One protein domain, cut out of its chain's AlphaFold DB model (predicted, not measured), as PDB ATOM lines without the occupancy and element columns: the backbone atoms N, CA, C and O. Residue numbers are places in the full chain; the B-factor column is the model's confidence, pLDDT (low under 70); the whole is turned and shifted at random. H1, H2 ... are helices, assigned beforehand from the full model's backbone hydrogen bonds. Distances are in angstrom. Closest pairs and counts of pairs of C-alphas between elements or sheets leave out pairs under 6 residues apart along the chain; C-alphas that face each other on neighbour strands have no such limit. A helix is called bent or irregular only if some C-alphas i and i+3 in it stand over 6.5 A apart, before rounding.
ATOM      1  N   THR A  28      -6.256  21.268  15.230       92.88
ATOM      2  CA  THR A  28      -4.953  21.556  15.837       92.88
ATOM      3  C   THR A  28      -5.009  22.845  16.655       92.88
ATOM      4  O   THR A  28      -4.552  22.871  17.797       92.88
ATOM      5  N   ASN A  29      -5.614  23.897  16.100       92.81
ATOM      6  CA  ASN A  29      -5.730  25.185  16.781       92.81
ATOM      7  C   ASN A  29      -6.668  25.108  17.987       92.81
ATOM      8  O   ASN A  29      -6.348  25.651  19.040       92.81
ATOM      9  N   PHE A  30      -7.779  24.379  17.876       93.88
ATOM     10  CA  PHE A  30      -8.696  24.158  18.991       93.88
ATOM     11  C   PHE A  30      -7.999  23.492  20.176       93.88
ATOM     12  O   PHE A  30      -8.039  24.033  21.274       93.88
ATOM     13  N   GLY A  31      -7.274  22.389  19.950       90.81
ATOM     14  CA  GLY A  31      -6.545  21.719  21.031       90.81
ATOM     15  C   GLY A  31      -5.476  22.608  21.683       90.81
ATOM     16  O   GLY A  31      -5.179  22.467  22.869       90.81
ATOM     17  N   PHE A  32      -4.902  23.555  20.934       92.69
ATOM     18  CA  PHE A  32      -4.016  24.568  21.507       92.69
ATOM     19  C   PHE A  32      -4.781  25.584  22.371       92.69
ATOM     20  O   PHE A  32      -4.338  25.894  23.482       92.69
ATOM     21  N   LEU A  33      -5.915  26.094  21.886       92.06
ATOM     22  CA  LEU A  33      -6.737  27.095  22.572       92.06
ATOM     23  C   LEU A  33      -7.383  26.550  23.848       92.06
ATOM     24  O   LEU A  33      -7.306  27.217  24.876       92.06
ATOM     25  N   ASP A  34      -7.943  25.343  23.804       88.25
ATOM     26  CA  ASP A  34      -8.530  24.683  24.973       88.25
ATOM     27  C   ASP A  34      -7.473  24.434  26.066       88.25
ATOM     28  O   ASP A  34      -7.663  24.749  27.240       88.25
ATOM     29  N   ARG A  35      -6.264  24.006  25.681       88.19
ATOM     30  CA  ARG A  35      -5.186  23.789  26.654       88.19
ATOM     31  C   ARG A  35      -4.645  25.082  27.264       88.19
ATOM     32  O   ARG A  35      -4.288  25.107  28.442       88.19
ATOM     33  N   THR A  36      -4.456  26.120  26.451       91.12
ATOM     34  CA  THR A  36      -3.805  27.367  26.896       91.12
ATOM     35  C   THR A  36      -4.778  28.364  27.518       91.12
ATOM     36  O   THR A  36      -4.333  29.230  28.271       91.12
ATOM     37  N   LYS A  37      -6.079  28.235  27.220       89.06
ATOM     38  CA  LYS A  37      -7.184  29.114  27.634       89.06
ATOM     39  C   LYS A  37      -6.819  30.613  27.616       89.06
ATOM     40  O   LYS A  37      -6.899  31.277  28.649       89.06
ATOM     41  N   PRO A  38      -6.395  31.181  26.468       90.56
ATOM     42  CA  PRO A  38      -5.980  32.577  26.399       90.56
ATOM     43  C   PRO A  38      -7.183  33.531  26.377       90.56
ATOM     44  O   PRO A  38      -8.256  33.207  25.863       90.56
ATOM     45  N   GLY A  39      -6.982  34.750  26.887       91.62
ATOM     46  CA  GLY A  39      -7.962  35.838  26.811       91.62
ATOM     47  C   GLY A  39      -9.338  35.446  27.356       91.62
ATOM     48  O   GLY A  39      -9.445  34.905  28.455       91.62
ATOM     49  N   ILE A  40     -10.383  35.677  26.555       89.88
ATOM     50  CA  ILE A  40     -11.779  35.449  26.953       89.88
ATOM     51  C   ILE A  40     -12.074  33.997  27.364       89.88
ATOM     52  O   ILE A  40     -12.911  33.775  28.232       89.88
ATOM     53  N   ILE A  41     -11.377  33.007  26.793       89.94
ATOM     54  CA  ILE A  41     -11.543  31.587  27.157       89.94
ATOM     55  C   ILE A  41     -11.083  31.378  28.609       89.94
ATOM     56  O   ILE A  41     -11.770  30.736  29.403       89.94
ATOM     57  N   GLY A  42      -9.962  31.998  28.987       88.94
ATOM     58  CA  GLY A  42      -9.464  32.014  30.362       88.94
ATOM     59  C   GLY A  42     -10.392  32.766  31.312       88.94
ATOM     60  O   GLY A  42     -10.704  32.258  32.385       88.94
ATOM     61  N   GLU A  43     -10.910  33.926  30.898       90.25
ATOM     62  CA  GLU A  43     -11.869  34.704  31.696       90.25
ATOM     63  C   GLU A  43     -13.164  33.923  31.977       90.25
ATOM     64  O   GLU A  43     -13.675  33.947  33.099       90.25
ATOM     65  N   LEU A  44     -13.690  33.198  30.982       86.62
ATOM     66  CA  LEU A  44     -14.866  32.334  31.132       86.62
ATOM     67  C   LEU A  44     -14.592  31.177  32.098       86.62
ATOM     68  O   LEU A  44     -15.410  30.898  32.981       86.62
ATOM     69  N   ASN A  45     -13.431  30.544  31.970       85.31
ATOM     70  CA  ASN A  45     -12.992  29.462  32.842       85.31
ATOM     71  C   ASN A  45     -12.779  29.937  34.295       85.31
ATOM     72  O   ASN A  45     -13.187  29.266  35.244       85.31
ATOM     73  N   ASP A  46     -12.221  31.131  34.499       86.75
ATOM     74  CA  ASP A  46     -12.028  31.712  35.830       86.75
ATOM     75  C   ASP A  46     -13.352  32.175  36.456       86.75
ATOM     76  O   ASP A  46     -13.588  31.967  37.649       86.75
ATOM     77  N   ALA A  47     -14.268  32.734  35.658       84.56
ATOM     78  CA  ALA A  47     -15.619  33.068  36.109       84.56
ATOM     79  C   ALA A  47     -16.404  31.826  36.570       84.56
ATOM     80  O   ALA A  47     -17.218  31.921  37.496       84.56
ATOM     81  N   GLN A  48     -16.128  30.666  35.963       81.44
ATOM     82  CA  GLN A  48     -16.665  29.380  36.394       81.44
ATOM     83  C   GLN A  48     -16.066  28.918  37.724       81.44
ATOM     84  O   GLN A  48     -16.810  28.618  38.659       81.44
ATOM     85  N   LYS A  49     -14.737  28.950  37.862       80.38
ATOM     86  CA  LYS A  49     -14.046  28.585  39.114       80.38
ATOM     87  C   LYS A  49     -14.448  29.450  40.305       80.38
ATOM     88  O   LYS A  49     -14.521  28.959  41.427       80.38
ATOM     89  N   ASN A  50     -14.751  30.723  40.063       81.62
ATOM     90  CA  ASN A  50     -15.171  31.666  41.098       81.62
ATOM     91  C   ASN A  50     -16.653  31.518  41.498       81.62
ATOM     92  O   ASN A  50     -17.182  32.365  42.217       81.62
ATOM     93  N   GLY A  51     -17.341  30.465  41.032       70.31
ATOM     94  CA  GLY A  51     -18.730  30.163  41.384       70.31
ATOM     95  C   GLY A  51     -19.752  31.129  40.781       70.31
ATOM     96  O   GLY A  51     -20.910  31.139  41.197       70.31
ATOM     97  N   GLY A  52     -19.337  31.958  39.817       68.00
ATOM     98  CA  GLY A  52     -20.178  33.004  39.245       68.00
ATOM     99  C   GLY A  52     -21.130  32.497  38.164       68.00
ATOM    100  O   GLY A  52     -22.257  32.988  38.075       68.00
ATOM    101  N   ARG A  53     -20.692  31.548  37.321       77.19
ATOM    102  CA  ARG A  53     -21.442  31.045  36.151       77.19
ATOM    103  C   ARG A  53     -20.993  29.643  35.733       77.19
ATOM    104  O   ARG A  53     -19.849  29.286  35.951       77.19
ATOM    105  N   VAL A  54     -21.872  28.878  35.086       81.00
ATOM    106  CA  VAL A  54     -21.492  27.619  34.419       81.00
ATOM    107  C   VAL A  54     -21.153  27.940  32.966       81.00
ATOM    108  O   VAL A  54     -22.026  28.379  32.220       81.00
ATOM    109  N   ASN A  55     -19.890  27.744  32.601       83.81
ATOM    110  CA  ASN A  55     -19.305  28.055  31.304       83.81
ATOM    111  C   ASN A  55     -18.663  26.848  30.578       83.81
ATOM    112  O   ASN A  55     -18.165  27.056  29.484       83.81
ATOM    113  N   THR A  56     -18.746  25.621  31.107       83.00
ATOM    114  CA  THR A  56     -18.184  24.377  30.523       83.00
ATOM    115  C   THR A  56     -18.442  24.165  29.022       83.00
ATOM    116  O   THR A  56     -17.611  23.635  28.315       83.00
ATOM    117  N   PHE A  57     -19.606  24.564  28.495       86.38
ATOM    118  CA  PHE A  57     -19.886  24.411  27.055       86.38
ATOM    119  C   PHE A  57     -19.506  25.643  26.226       86.38
ATOM    120  O   PHE A  57     -19.340  25.549  25.010       86.38
ATOM    121  N   ILE A  58     -19.487  26.831  26.840       89.81
ATOM    122  CA  ILE A  58     -19.316  28.082  26.093       89.81
ATOM    123  C   ILE A  58     -17.842  28.403  25.868       89.81
ATOM    124  O   ILE A  58     -17.531  28.998  24.840       89.81
ATOM    125  N   ASP A  59     -16.942  28.016  26.774       88.19
ATOM    126  CA  ASP A  59     -15.503  28.184  26.561       88.19
ATOM    127  C   ASP A  59     -15.015  27.318  25.387       88.19
ATOM    128  O   ASP A  59     -14.377  27.860  24.480       88.19
ATOM    129  N   ASP A  60     -15.450  26.058  25.308       89.94
ATOM    130  CA  ASP A  60     -15.202  25.168  24.163       89.94
ATOM    131  C   ASP A  60     -15.810  25.690  22.860       89.94
ATOM    132  O   ASP A  60     -15.166  25.697  21.807       89.94
ATOM    133  N   LEU A  61     -17.054  26.180  22.904       92.12
ATOM    134  CA  LEU A  61     -17.709  26.732  21.719       92.12
ATOM    135  C   LEU A  61     -16.967  27.963  21.186       92.12
ATOM    136  O   LEU A  61     -16.786  28.109  19.974       92.12
ATOM    137  N   VAL A  62     -16.524  28.846  22.083       93.38
ATOM    138  CA  VAL A  62     -15.736  30.028  21.719       93.38
ATOM    139  C   VAL A  62     -14.387  29.605  21.140       93.38
ATOM    140  O   VAL A  62     -14.024  30.087  20.064       93.38
ATOM    141  N   ALA A  63     -13.677  28.677  21.785       93.38
ATOM    142  CA  ALA A  63     -12.410  28.151  21.287       93.38
ATOM    143  C   ALA A  63     -12.559  27.525  19.890       93.38
ATOM    144  O   ALA A  63     -11.745  27.783  19.000       93.38
ATOM    145  N   ALA A  64     -13.634  26.769  19.653       94.06
ATOM    146  CA  ALA A  64     -13.891  26.130  18.368       94.06
ATOM    147  C   ALA A  64     -14.202  27.129  17.247       94.06
ATOM    148  O   ALA A  64     -13.736  26.955  16.120       94.06
ATOM    149  N   ILE A  65     -14.947  28.199  17.542       93.88
ATOM    150  CA  ILE A  65     -15.224  29.271  16.575       93.88
ATOM    151  C   ILE A  65     -13.936  30.014  16.209       93.88
ATOM    152  O   ILE A  65     -13.709  30.288  15.028       93.88
ATOM    153  N   VAL A  66     -13.087  30.319  17.194       94.25
ATOM    154  CA  VAL A  66     -11.789  30.967  16.952       94.25
ATOM    155  C   VAL A  66     -10.914  30.074  16.075       94.25
ATOM    156  O   VAL A  66     -10.435  30.529  15.039       94.25
ATOM    157  N   ALA A  67     -10.791  28.789  16.411       94.69
ATOM    158  CA  ALA A  67     -10.000  27.840  15.635       94.69
ATOM    159  C   ALA A  67     -10.505  27.678  14.189       94.69
ATOM    160  O   ALA A  67      -9.714  27.638  13.246       94.69
ATOM    161  N   ALA A  68     -11.826  27.623  13.995       94.19
ATOM    162  CA  ALA A  68     -12.446  27.583  12.673       94.19
ATOM    163  C   ALA A  68     -12.171  28.865  11.866       94.19
ATOM    164  O   ALA A  68     -11.878  28.801  10.670       94.19
ATOM    165  N   ALA A  69     -12.231  30.034  12.507       93.69
ATOM    166  CA  ALA A  69     -11.918  31.309  11.868       93.69
ATOM    167  C   ALA A  69     -10.436  31.405  11.468       93.69
ATOM    168  O   ALA A  69     -10.132  31.838  10.357       93.69
ATOM    169  N   GLU A  70      -9.517  30.956  12.325       93.75
ATOM    170  CA  GLU A  70      -8.085  30.892  12.014       93.75
ATOM    171  C   GLU A  70      -7.798  29.948  10.844       93.75
ATOM    172  O   GLU A  70      -7.050  30.301   9.933       93.75
ATOM    173  N   ALA A  71      -8.435  28.774  10.823       93.56
ATOM    174  CA  ALA A  71      -8.303  27.820   9.727       93.56
ATOM    175  C   ALA A  71      -8.837  28.384   8.403       93.56
ATOM    176  O   ALA A  71      -8.193  28.234   7.363       93.56
ATOM    177  N   ARG A  72      -9.967  29.102   8.435       93.19
ATOM    178  CA  ARG A  72     -10.474  29.839   7.272       93.19
ATOM    179  C   ARG A  72      -9.456  30.855   6.759       93.19
ATOM    180  O   ARG A  72      -9.175  30.876   5.566       93.19
ATOM    181  N   ILE A  73      -8.898  31.677   7.648       93.12
ATOM    182  CA  ILE A  73      -7.885  32.675   7.283       93.12
ATOM    183  C   ILE A  73      -6.670  31.979   6.660       93.12
ATOM    184  O   ILE A  73      -6.203  32.394   5.606       93.12
ATOM    185  N   ALA A  74      -6.191  30.882   7.250       91.88
ATOM    186  CA  ALA A  74      -5.070  30.118   6.707       91.88
ATOM    187  C   ALA A  74      -5.352  29.543   5.305       91.88
ATOM    188  O   ALA A  74      -4.435  29.437   4.492       91.88
ATOM    189  N   HIS A  75      -6.603  29.183   5.009       88.44
ATOM    190  CA  HIS A  75      -7.017  28.766   3.668       88.44
ATOM    191  C   HIS A  75      -7.086  29.931   2.670       88.44
ATOM    192  O   HIS A  75      -6.716  29.736   1.515       88.44
ATOM    193  N   ASP A  76      -7.522  31.115   3.107       88.00
ATOM    194  CA  ASP A  76      -7.650  32.314   2.265       88.00
ATOM    195  C   ASP A  76      -6.289  32.986   1.969       88.00
ATOM    196  O   ASP A  76      -6.141  33.654   0.950       88.00
ATOM    197  N   TYR A  77      -5.277  32.806   2.827       77.81
ATOM    198  CA  TYR A  77      -3.918  33.362   2.666       77.81
ATOM    199  C   TYR A  77      -3.003  32.552   1.723       77.81
ATOM    200  O   TYR A  77      -1.778  32.702   1.765       77.81
ATOM    201  N   LYS A  78      -3.583  31.687   0.885       53.38
ATOM    202  CA  LYS A  78      -2.861  30.842  -0.072       53.38
ATOM    203  C   LYS A  78      -2.761  31.453  -1.464       53.38
ATOM    204  O   LYS A  78      -3.758  32.044  -1.928       53.38
TER     205      LYS A  78
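This is residues 28 to 78 of the 78 residues of the protein "Phosphatidylglycerophosphatase A" of Weissella viridescens (UniProt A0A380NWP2). A long helix, H3, makes most of the length of a rod, and two short helices, H1 and H2, pack on it one after the other. H2 packs on residues 56 to 63 of H3 as the other leg of a helical hairpin, H1 packs at a slant farther along H3, and residues 72 to 78 stick out free. The printed part has 51 residues with three named helices in the order H1, H2, H3 and no named strand; the class is all helix. The whole is loose, with a radius of gyration of the C-alphas of 12.4 A, and its C-alphas span 44 by 15 by 14 A.

Begin with the longest helix, H3, residues 56 to 76, which is neither bent nor irregular, but only just: C-alphas 56 and 59 are 6.1 A apart. Look next at H2, residues 40 to 49, which touches H3; their closest C-alphas, those of Ile 41 and Asp 59, are 5.3 A apart. H3 touches H2 with residues 56 to 63 alone. H2 and H3 form a helical hairpin, running opposite ways at a shallow tilt of 11 degrees. Then turn to H1, residues 28 to 36, which touches H3; the closest C-alphas here are those of Phe 30 and Ala 67, 5.1 A apart. H1 and H3 run opposite ways at a steep tilt of 40 degrees. H1 and H2 are close but not clearly touching: their closest C-alphas, those of Asp 34 and Ile 41, are 7.8 A apart. These two run the same way at a steep tilt of 44 degrees. In the backbones of H1 and H2 every O i to N i+4 pair is within hydrogen-bond range; in H3 it is 16 of 17.

Find C-alpha 56 at (-18.184, 24.377, 30.523); from there H3 runs 31.2 A to C-alpha 76 at (-7.650, 32.314, 2.265). H2 begins at C-alpha 40, at (-11.779, 35.449, 26.953), and its first and last C-alphas, 40 and 49, are 14.1 A apart. H1 begins at C-alpha 28, at (-4.953, 21.556, 15.837), and measures 12.5 A to C-alpha 36.

The two C-alphas farthest apart are those of Gly 51 and Lys 78, at 44.4 A, while the first and last printed C-alphas, 28 and 78, are 18.5 A apart. The printed part has no cut and ends at residue 78, the chain's last residue. The link from H1 to H2 is tight, with 3 residues, and the link from H2 to H3 is short, with 6. Residues 72 to 78, of which 72 to 76 belong to H3, stand free. The mean pLDDT of the printed part is 87.7; look at residues 52 and 78 for the two values under 70.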